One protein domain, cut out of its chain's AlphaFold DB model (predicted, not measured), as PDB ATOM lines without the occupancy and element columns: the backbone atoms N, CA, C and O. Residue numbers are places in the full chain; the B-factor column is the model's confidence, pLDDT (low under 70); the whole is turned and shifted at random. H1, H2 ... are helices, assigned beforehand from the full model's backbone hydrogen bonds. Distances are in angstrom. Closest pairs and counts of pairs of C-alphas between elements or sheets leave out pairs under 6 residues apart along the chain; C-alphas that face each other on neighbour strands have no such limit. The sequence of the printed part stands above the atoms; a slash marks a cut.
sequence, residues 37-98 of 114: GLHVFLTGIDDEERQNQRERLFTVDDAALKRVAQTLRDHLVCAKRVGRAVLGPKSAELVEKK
ATOM      1  N   GLY A  37     -38.027  -6.324  13.437       88.19
ATOM      2  CA  GLY A  37     -39.041  -7.309  13.824       88.19
ATOM      3  C   GLY A  37     -39.655  -8.090  12.657       88.19
ATOM      4  O   GLY A  37     -40.315  -9.094  12.903       88.19
ATOM      5  N   LEU A  38     -39.397  -7.710  11.397       91.12
ATOM      6  CA  LEU A  38     -39.923  -8.434  10.237       91.12
ATOM      7  C   LEU A  38     -39.333  -9.848  10.130       91.12
ATOM      8  O   LEU A  38     -40.034 -10.770   9.735       91.12
ATOM      9  N   HIS A  39     -38.069 -10.023  10.526       88.62
ATOM     10  CA  HIS A  39     -37.437 -11.340  10.602       88.62
ATOM     11  C   HIS A  39     -38.215 -12.270  11.538       88.62
ATOM     12  O   HIS A  39     -38.727 -13.289  11.087       88.62
ATOM     13  N   VAL A  40     -38.397 -11.856  12.796       92.88
ATOM     14  CA  VAL A  40     -39.164 -12.611  13.801       92.88
ATOM     15  C   VAL A  40     -40.591 -12.869  13.319       92.88
ATOM     16  O   VAL A  40     -41.093 -13.978  13.437       92.88
ATOM     17  N   PHE A  41     -41.236 -11.871  12.711       93.75
ATOM     18  CA  PHE A  41     -42.596 -12.013  12.194       93.75
ATOM     19  C   PHE A  41     -42.719 -13.058  11.072       93.75
ATOM     20  O   PHE A  41     -43.696 -13.802  11.039       93.75
ATOM     21  N   LEU A  42     -41.756 -13.116  10.145       94.75
ATOM     22  CA  LEU A  42     -41.817 -14.002   8.977       94.75
ATOM     23  C   LEU A  42     -41.295 -15.414   9.254       94.75
ATOM     24  O   LEU A  42     -41.804 -16.371   8.674       94.75
ATOM     25  N   THR A  43     -40.260 -15.546  10.084       92.25
ATOM     26  CA  THR A  43     -39.558 -16.821  10.301       92.25
ATOM     27  C   THR A  43     -39.823 -17.417  11.678       92.25
ATOM     28  O   THR A  43     -39.553 -18.598  11.881       92.25
ATOM     29  N   GLY A  44     -40.344 -16.622  12.617       93.00
ATOM     30  CA  GLY A  44     -40.480 -17.003  14.022       93.00
ATOM     31  C   GLY A  44     -39.153 -17.067  14.779       93.00
ATOM     32  O   GLY A  44     -39.170 -17.465  15.932       93.00
ATOM     33  N   ILE A  45     -38.030 -16.707  14.148       90.88
ATOM     34  CA  ILE A  45     -36.697 -16.758  14.759       90.88
ATOM     35  C   ILE A  45     -36.426 -15.420  15.440       90.88
ATOM     36  O   ILE A  45     -36.270 -14.394  14.761       90.88
ATOM     37  N   ASP A  46     -36.356 -15.442  16.763       90.06
ATOM     38  CA  ASP A  46     -36.071 -14.294  17.605       90.06
ATOM     39  C   ASP A  46     -34.566 -14.068  17.839       90.06
ATOM     40  O   ASP A  46     -33.691 -14.719  17.252       90.06
ATOM     41  N   ASP A  47     -34.251 -13.047  18.636       87.56
ATOM     42  CA  ASP A  47     -32.866 -12.675  18.918       87.56
ATOM     43  C   ASP A  47     -32.160 -13.672  19.854       87.56
ATOM     44  O   ASP A  47     -30.940 -13.822  19.757       87.56
ATOM     45  N   GLU A  48     -32.892 -14.392  20.710       91.44
ATOM     46  CA  GLU A  48     -32.338 -15.440  21.570       91.44
ATOM     47  C   GLU A  48     -31.898 -16.641  20.729       91.44
ATOM     48  O   GLU A  48     -30.771 -17.124  20.871       91.44
ATOM     49  N   GLU A  49     -32.719 -17.087  19.776       90.94
ATOM     50  CA  GLU A  49     -32.325 -18.163  18.862       90.94
ATOM     51  C   GLU A  49     -31.143 -17.774  17.971       90.94
ATOM     52  O   GLU A  49     -30.247 -18.595  17.732       90.94
ATOM     53  N   ARG A  50     -31.092 -16.516  17.518       87.62
ATOM     54  CA  ARG A  50     -29.934 -15.993  16.778       87.62
ATOM     55  C   ARG A  50     -28.669 -16.006  17.628       87.62
ATOM     56  O   ARG A  50     -27.626 -16.449  17.142       87.62
ATOM     57  N   GLN A  51     -28.748 -15.557  18.878       89.25
ATOM     58  CA  GLN A  51     -27.603 -15.534  19.785       89.25
ATOM     59  C   GLN A  51     -27.126 -16.952  20.132       89.25
ATOM     60  O   GLN A  51     -25.932 -17.237  20.037       89.25
ATOM     61  N   ASN A  52     -28.044 -17.881  20.407       92.12
ATOM     62  CA  ASN A  52     -27.718 -19.290  20.635       92.12
ATOM     63  C   ASN A  52     -27.010 -19.914  19.423       92.12
ATOM     64  O   ASN A  52     -26.031 -20.651  19.560       92.12
ATOM     65  N   GLN A  53     -27.473 -19.607  18.210       88.12
ATOM     66  CA  GLN A  53     -26.824 -20.086  16.992       88.12
ATOM     67  C   GLN A  53     -25.437 -19.458  16.792       88.12
ATOM     68  O   GLN A  53     -24.514 -20.152  16.360       88.12
ATOM     69  N   ARG A  54     -25.267 -18.179  17.144       86.50
ATOM     70  CA  ARG A  54     -23.977 -17.480  17.115       86.50
ATOM     71  C   ARG A  54     -22.954 -18.161  18.021       86.50
ATOM     72  O   ARG A  54     -21.841 -18.447  17.588       86.50
ATOM     73  N   GLU A  55     -23.338 -18.471  19.252       90.06
ATOM     74  CA  GLU A  55     -22.467 -19.157  20.209       90.06
ATOM     75  C   GLU A  55     -22.046 -20.532  19.690       90.06
ATOM     76  O   GLU A  55     -20.865 -20.874  19.723       90.06
ATOM     77  N   ARG A  56     -22.977 -21.285  19.095       88.69
ATOM     78  CA  ARG A  56     -22.665 -22.578  18.471       88.69
ATOM     79  C   ARG A  56     -21.660 -22.450  17.330       88.69
ATOM     80  O   ARG A  56     -20.758 -23.281  17.249       88.69
ATOM     81  N   LEU A  57     -21.777 -21.424  16.485       85.56
ATOM     82  CA  LEU A  57     -20.835 -21.174  15.386       85.56
ATOM     83  C   LEU A  57     -19.411 -20.922  15.891       85.56
ATOM     84  O   LEU A  57     -18.467 -21.466  15.326       85.56
ATOM     85  N   PHE A  58     -19.254 -20.190  16.995       83.81
ATOM     86  CA  PHE A  58     -17.937 -19.954  17.600       83.81
ATOM     87  C   PHE A  58     -17.330 -21.186  18.287       83.81
ATOM     88  O   PHE A  58     -16.134 -21.200  18.565       83.81
ATOM     89  N   THR A  59     -18.123 -22.231  18.543       86.00
ATOM     90  CA  THR A  59     -17.639 -23.498  19.124       86.00
ATOM     91  C   THR A  59     -17.282 -24.562  18.087       86.00
ATOM     92  O   THR A  59     -16.893 -25.669  18.463       86.00
ATOM     93  N   VAL A  60     -17.433 -24.271  16.790       85.50
ATOM     94  CA  VAL A  60     -17.165 -25.252  15.732       85.50
ATOM     95  C   VAL A  60     -15.673 -25.568  15.668       85.50
ATOM     96  O   VAL A  60     -14.838 -24.678  15.532       85.50
ATOM     97  N   ASP A  61     -15.353 -26.860  15.721       84.88
ATOM     98  CA  ASP A  61     -14.004 -27.384  15.546       84.88
ATOM     99  C   ASP A  61     -13.835 -28.100  14.193       84.88
ATOM    100  O   ASP A  61     -14.796 -28.452  13.498       84.88
ATOM    101  N   ASP A  62     -12.579 -28.341  13.816       83.25
ATOM    102  CA  ASP A  62     -12.222 -29.037  12.572       83.25
ATOM    103  C   ASP A  62     -12.853 -30.444  12.489       83.25
ATOM    104  O   ASP A  62     -13.299 -30.887  11.428       83.25
ATOM    105  N   ALA A  63     -12.979 -31.138  13.623       86.56
ATOM    106  CA  ALA A  63     -13.602 -32.455  13.678       86.56
ATOM    107  C   ALA A  63     -15.110 -32.401  13.374       86.56
ATOM    108  O   ALA A  63     -15.637 -33.285  12.694       86.56
ATOM    109  N   ALA A  64     -15.833 -31.397  13.873       86.81
ATOM    110  CA  ALA A  64     -17.231 -31.155  13.537       86.81
ATOM    111  C   ALA A  64     -17.388 -30.813  12.054       86.81
ATOM    112  O   ALA A  64     -18.253 -31.394  11.398       86.81
ATOM    113  N   LEU A  65     -16.516 -29.960  11.511       87.06
ATOM    114  CA  LEU A  65     -16.553 -29.590  10.098       87.06
ATOM    115  C   LEU A  65     -16.351 -30.809   9.187       87.06
ATOM    116  O   LEU A  65     -17.161 -31.061   8.293       87.06
ATOM    117  N   LYS A  66     -15.325 -31.625   9.460       89.81
ATOM    118  CA  LYS A  66     -15.055 -32.867   8.716       89.81
ATOM    119  C   LYS A  66     -16.210 -33.859   8.805       89.81
ATOM    120  O   LYS A  66     -16.570 -34.467   7.798       89.81
ATOM    121  N   ARG A  67     -16.824 -34.005   9.985       92.50
ATOM    122  CA  ARG A  67     -18.005 -34.864  10.169       92.50
ATOM    123  C   ARG A  67     -19.174 -34.397   9.311       92.50
ATOM    124  O   ARG A  67     -19.734 -35.210   8.585       92.50
ATOM    125  N   VAL A  68     -19.505 -33.107   9.346       91.06
ATOM    126  CA  VAL A  68     -20.610 -32.544   8.553       91.06
ATOM    127  C   VAL A  68     -20.335 -32.671   7.055       91.06
ATOM    128  O   VAL A  68     -21.226 -33.081   6.313       91.06
ATOM    129  N   ALA A  69     -19.106 -32.404   6.604       89.81
ATOM    130  CA  ALA A  69     -18.710 -32.587   5.208       89.81
ATOM    131  C   ALA A  69     -18.874 -34.045   4.748       89.81
ATOM    132  O   ALA A  69     -19.399 -34.299   3.662       89.81
ATOM    133  N   GLN A  70     -18.483 -35.007   5.588       92.38
ATOM    134  CA  GLN A  70     -18.674 -36.426   5.303       92.38
ATOM    135  C   GLN A  70     -20.163 -36.794   5.261       92.38
ATOM    136  O   GLN A  70     -20.600 -37.416   4.298       92.38
ATOM    137  N   THR A  71     -20.966 -36.343   6.230       92.12
ATOM    138  CA  THR A  71     -22.421 -36.568   6.233       92.12
ATOM    139  C   THR A  71     -23.084 -35.994   4.981       92.12
ATOM    140  O   THR A  71     -23.880 -36.676   4.342       92.12
ATOM    141  N   LEU A  72     -22.730 -34.770   4.581       89.31
ATOM    142  CA  LEU A  72     -23.233 -34.147   3.355       89.31
ATOM    143  C   LEU A  72     -22.842 -34.953   2.117       89.31
ATOM    144  O   LEU A  72     -23.685 -35.201   1.258       89.31
ATOM    145  N   ARG A  73     -21.586 -35.400   2.032       88.88
ATOM    146  CA  ARG A  73     -21.114 -36.253   0.937       88.88
ATOM    147  C   ARG A  73     -21.908 -37.554   0.865       88.88
ATOM    148  O   ARG A  73     -22.372 -37.907  -0.214       88.88
ATOM    149  N   ASP A  74     -22.092 -38.238   1.989       88.38
ATOM    150  CA  ASP A  74     -22.825 -39.505   2.049       88.38
ATOM    151  C   ASP A  74     -24.292 -39.314   1.650       88.38
ATOM    152  O   ASP A  74     -24.841 -40.094   0.868       88.38
ATOM    153  N   HIS A  75     -24.907 -38.218   2.102       85.81
ATOM    154  CA  HIS A  75     -26.243 -37.822   1.672       85.81
ATOM    155  C   HIS A  75     -26.300 -37.568   0.165       85.81
ATOM    156  O   HIS A  75     -27.218 -38.057  -0.479       85.81
ATOM    157  N   LEU A  76     -25.334 -36.853  -0.415       83.00
ATOM    158  CA  LEU A  76     -25.306 -36.550  -1.850       83.00
ATOM    159  C   LEU A  76     -25.055 -37.787  -2.718       83.00
ATOM    160  O   LEU A  76     -25.620 -37.883  -3.804       83.00
ATOM    161  N   VAL A  77     -24.242 -38.737  -2.250       82.62
ATOM    162  CA  VAL A  77     -23.993 -40.011  -2.945       82.62
ATOM    163  C   VAL A  77     -25.246 -40.890  -2.937       82.62
ATOM    164  O   VAL A  77     -25.574 -41.510  -3.947       82.62
ATOM    165  N   CYS A  78     -25.972 -40.923  -1.818       71.19
ATOM    166  CA  CYS A  78     -27.192 -41.718  -1.666       71.19
ATOM    167  C   CYS A  78     -28.468 -40.988  -2.123       71.19
ATOM    168  O   CYS A  78     -29.540 -41.600  -2.204       71.19
ATOM    169  N   ALA A  79     -28.390 -39.686  -2.411       73.38
ATOM    170  CA  ALA A  79     -29.534 -38.876  -2.793       73.38
ATOM    171  C   ALA A  79     -30.044 -39.292  -4.175       73.38
ATOM    172  O   ALA A  79     -29.508 -38.923  -5.214       73.38
ATOM    173  N   LYS A  80     -31.170 -40.008  -4.186       63.78
ATOM    174  CA  LYS A  80     -31.893 -40.370  -5.418       63.78
ATOM    175  C   LYS A  80     -32.594 -39.180  -6.091       63.78
ATOM    176  O   LYS A  80     -33.127 -39.334  -7.184       63.78
ATOM    177  N   ARG A  81     -32.660 -38.016  -5.434       65.69
ATOM    178  CA  ARG A  81     -33.335 -36.801  -5.918       65.69
ATOM    179  C   ARG A  81     -32.431 -35.591  -5.716       65.69
ATOM    180  O   ARG A  81     -32.570 -34.871  -4.732       65.69
ATOM    181  N   VAL A  82     -31.500 -35.382  -6.640       69.88
ATOM    182  CA  VAL A  82     -30.688 -34.161  -6.701       69.88
ATOM    183  C   VAL A  82     -31.135 -33.374  -7.927       69.88
ATOM    184  O   VAL A  82     -31.081 -33.889  -9.039       69.88
ATOM    185  N   GLY A  83     -31.606 -32.143  -7.729       76.50
ATOM    186  CA  GLY A  83     -31.902 -31.233  -8.833       76.50
ATOM    187  C   GLY A  83     -30.611 -30.584  -9.315       76.50
ATOM    188  O   GLY A  83     -29.897 -29.984  -8.515       76.50
ATOM    189  N   ARG A  84     -30.292 -30.712 -10.603       78.31
ATOM    190  CA  ARG A  84     -29.158 -30.017 -11.219       78.31
ATOM    191  C   ARG A  84     -29.658 -29.227 -12.422       78.31
ATOM    192  O   ARG A  84     -30.376 -29.767 -13.257       78.31
ATOM    193  N   ALA A  85     -29.273 -27.960 -12.500       82.38
ATOM    194  CA  ALA A  85     -29.558 -27.084 -13.627       82.38
ATOM    195  C   ALA A  85     -28.273 -26.342 -13.998       82.38
ATOM    196  O   ALA A  85     -27.537 -25.897 -13.119       82.38
ATOM    197  N   VAL A  86     -27.995 -26.237 -15.295       81.19
ATOM    198  CA  VAL A  86     -26.833 -25.518 -15.820       81.19
ATOM    199  C   VAL A  86     -27.345 -24.514 -16.838       81.19
ATOM    200  O   VAL A  86     -28.017 -24.894 -17.795       81.19
ATOM    201  N   LEU A  87     -27.034 -23.239 -16.617       81.88
ATOM    202  CA  LEU A  87     -27.331 -22.161 -17.548       81.88
ATOM    203  C   LEU A  87     -26.030 -21.721 -18.216       81.88
ATOM    204  O   LEU A  87     -25.058 -21.399 -17.538       81.88
ATOM    205  N   GLY A  88     -26.014 -21.702 -19.541       80.31
ATOM    206  CA  GLY A  88     -24.836 -21.318 -20.302       80.31
ATOM    207  C   GLY A  88     -25.148 -21.146 -21.783       80.31
ATOM    208  O   GLY A  88     -26.274 -21.416 -22.213       80.31
ATOM    209  N   PRO A  89     -24.163 -20.692 -22.574       79.00
ATOM    210  CA  PRO A  89     -24.306 -20.655 -24.020       79.00
ATOM    211  C   PRO A  89     -24.589 -22.062 -24.553       79.00
ATOM    212  O   PRO A  89     -24.221 -23.066 -23.939       79.00
ATOM    213  N   LYS A  90     -25.224 -22.135 -25.724       71.94
ATOM    214  CA  LYS A  90     -25.546 -23.395 -26.399       71.94
ATOM    215  C   LYS A  90     -24.248 -24.075 -26.855       71.94
ATOM    216  O   LYS A  90     -23.797 -23.867 -27.976       71.94
ATOM    217  N   SER A  91     -23.602 -24.830 -25.970       63.81
ATOM    218  CA  SER A  91     -22.379 -25.564 -26.289       63.81
ATOM    219  C   SER A  91     -22.724 -26.848 -27.047       63.81
ATOM    220  O   SER A  91     -23.662 -27.567 -26.691       63.81
ATOM    221  N   ALA A  92     -21.972 -27.139 -28.113       60.94
ATOM    222  CA  ALA A  92     -22.177 -28.327 -28.947       60.94
ATOM    223  C   ALA A  92     -22.104 -29.632 -28.125       60.94
ATOM    224  O   ALA A  92     -22.880 -30.554 -28.353       60.94
ATOM    225  N   GLU A  93     -21.269 -29.659 -27.084       62.81
ATOM    226  CA  GLU A  93     -21.057 -30.813 -26.201       62.81
ATOM    227  C   GLU A  93     -22.303 -31.219 -25.389       62.81
ATOM    228  O   GLU A  93     -22.533 -32.406 -25.154       62.81
ATOM    229  N   LEU A  94     -23.139 -30.260 -24.965       60.09
ATOM    230  CA  LEU A  94     -24.396 -30.543 -24.250       60.09
ATOM    231  C   LEU A  94     -25.504 -31.014 -25.203       60.09
ATOM    232  O   LEU A  94     -26.384 -31.777 -24.810       60.09
ATOM    233  N   VAL A  95     -25.447 -30.579 -26.465       60.19
ATOM    234  CA  VAL A  95     -26.385 -30.991 -27.517       60.19
ATOM    235  C   VAL A  95     -26.059 -32.396 -28.030       60.19
ATOM    236  O   VAL A  95     -26.976 -33.147 -28.347       60.19
ATOM    237  N   GLU A  96     -24.784 -32.790 -28.065       58.44
ATOM    238  CA  GLU A  96     -24.377 -34.148 -28.444       58.44
ATOM    239  C   GLU A  96     -24.677 -35.179 -27.347       58.44
ATOM    240  O   GLU A  96     -25.212 -36.245 -27.649       58.44
ATOM    241  N   LYS A  97     -24.491 -34.828 -26.064       56.69
ATOM    242  CA  LYS A  97     -24.920 -35.668 -24.922       56.69
ATOM    243  C   LYS A  97     -26.431 -35.917 -24.868       56.69
ATOM    244  O   LYS A  97     -26.872 -36.868 -24.224       56.69
ATOM    245  N   LYS A  98     -27.220 -35.114 -25.588       57.16
ATOM    246  CA  LYS A  98     -28.663 -35.304 -25.780       57.16
ATOM    247  C   LYS A  98     -28.999 -36.599 -26.535       57.16
ATOM    248  O   LYS A  98     -30.123 -37.063 -26.410       57.16
TER     249      LYS A  98
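What this domain is: This is residues 37 to 98 of the 114 residues of an uncharacterized protein of Hydatigena taeniaeformis (UniProt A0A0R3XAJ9). This is a long, open arch of four helices strung one after another along the chain: H1 and H2 make one leg, H3, the longest, makes the top, and the stretch of residues 79 to 91 leads away to the small helix H4 at the far end. The arch does not fold back into a core, and its helices touch no other helix. The printed part has 62 residues with four named helices, in the order H1, H2, H3, H4, and no named strand; the class is all helix. The whole is extended, with a radius of gyration of the C-alphas of 19.9 A, and elongated, its C-alphas spanning 54 by 35 by 21 A along their three main axes.

How they stand to each other: Start at H1, residues 38 to 43, and go on through a tight link of three residues to H2, residues 47 to 58. H1 and H2 are apart, but only just: their closest C-alphas are 8.1 A apart. A second tight link, residues 59 to 61, brings you to H3, residues 62 to 78; H2 and H3 are apart, and so are H1 and H3. Past H3, a long link of 13 residues leads to H4, residues 92 to 96, which is apart from H1, H2 and H3. Look along the backbone of H1, H2, H3 and H4, and you will find every O i to N i+4 pair within hydrogen-bond range.

Where its parts are: Find C-alpha 38 of Leu 38 at (-39.923, -8.434, 10.237); from there H1 runs to Thr 43. H2 runs from Asp 47 to Phe 58, 16.7 A from first to last C-alpha. Then find C-alpha 62 of Asp 62 at (-12.222, -29.037, 12.572), where H3 begins; it runs 24.2 A to C-alpha 78 of Cys 78 at (-27.192, -41.718, -1.666). H4 goes from Ala 92 to Glu 96 and ends with C-alpha 96 at (-24.377, -34.148, -28.444).

The domain as a whole: Look at Glu 48 and Glu 96 for the two C-alphas farthest apart, 54.0 A; those of Gly 37 and Lys 98, the first and last printed, are 49.6 A apart. Residues 48 to 98 stand free, of which 48 to 58 belong to H2, 62 to 78 to H3 and 92 to 96 to H4. The printed part has no cut, and its one long link is that from H3 to H4. In the B-factor column the mean pLDDT of the printed part is 82.2, and the model's confidence is low, under 70, at residues 80 to 82 and 91 to 98; the mean for H4 is 60.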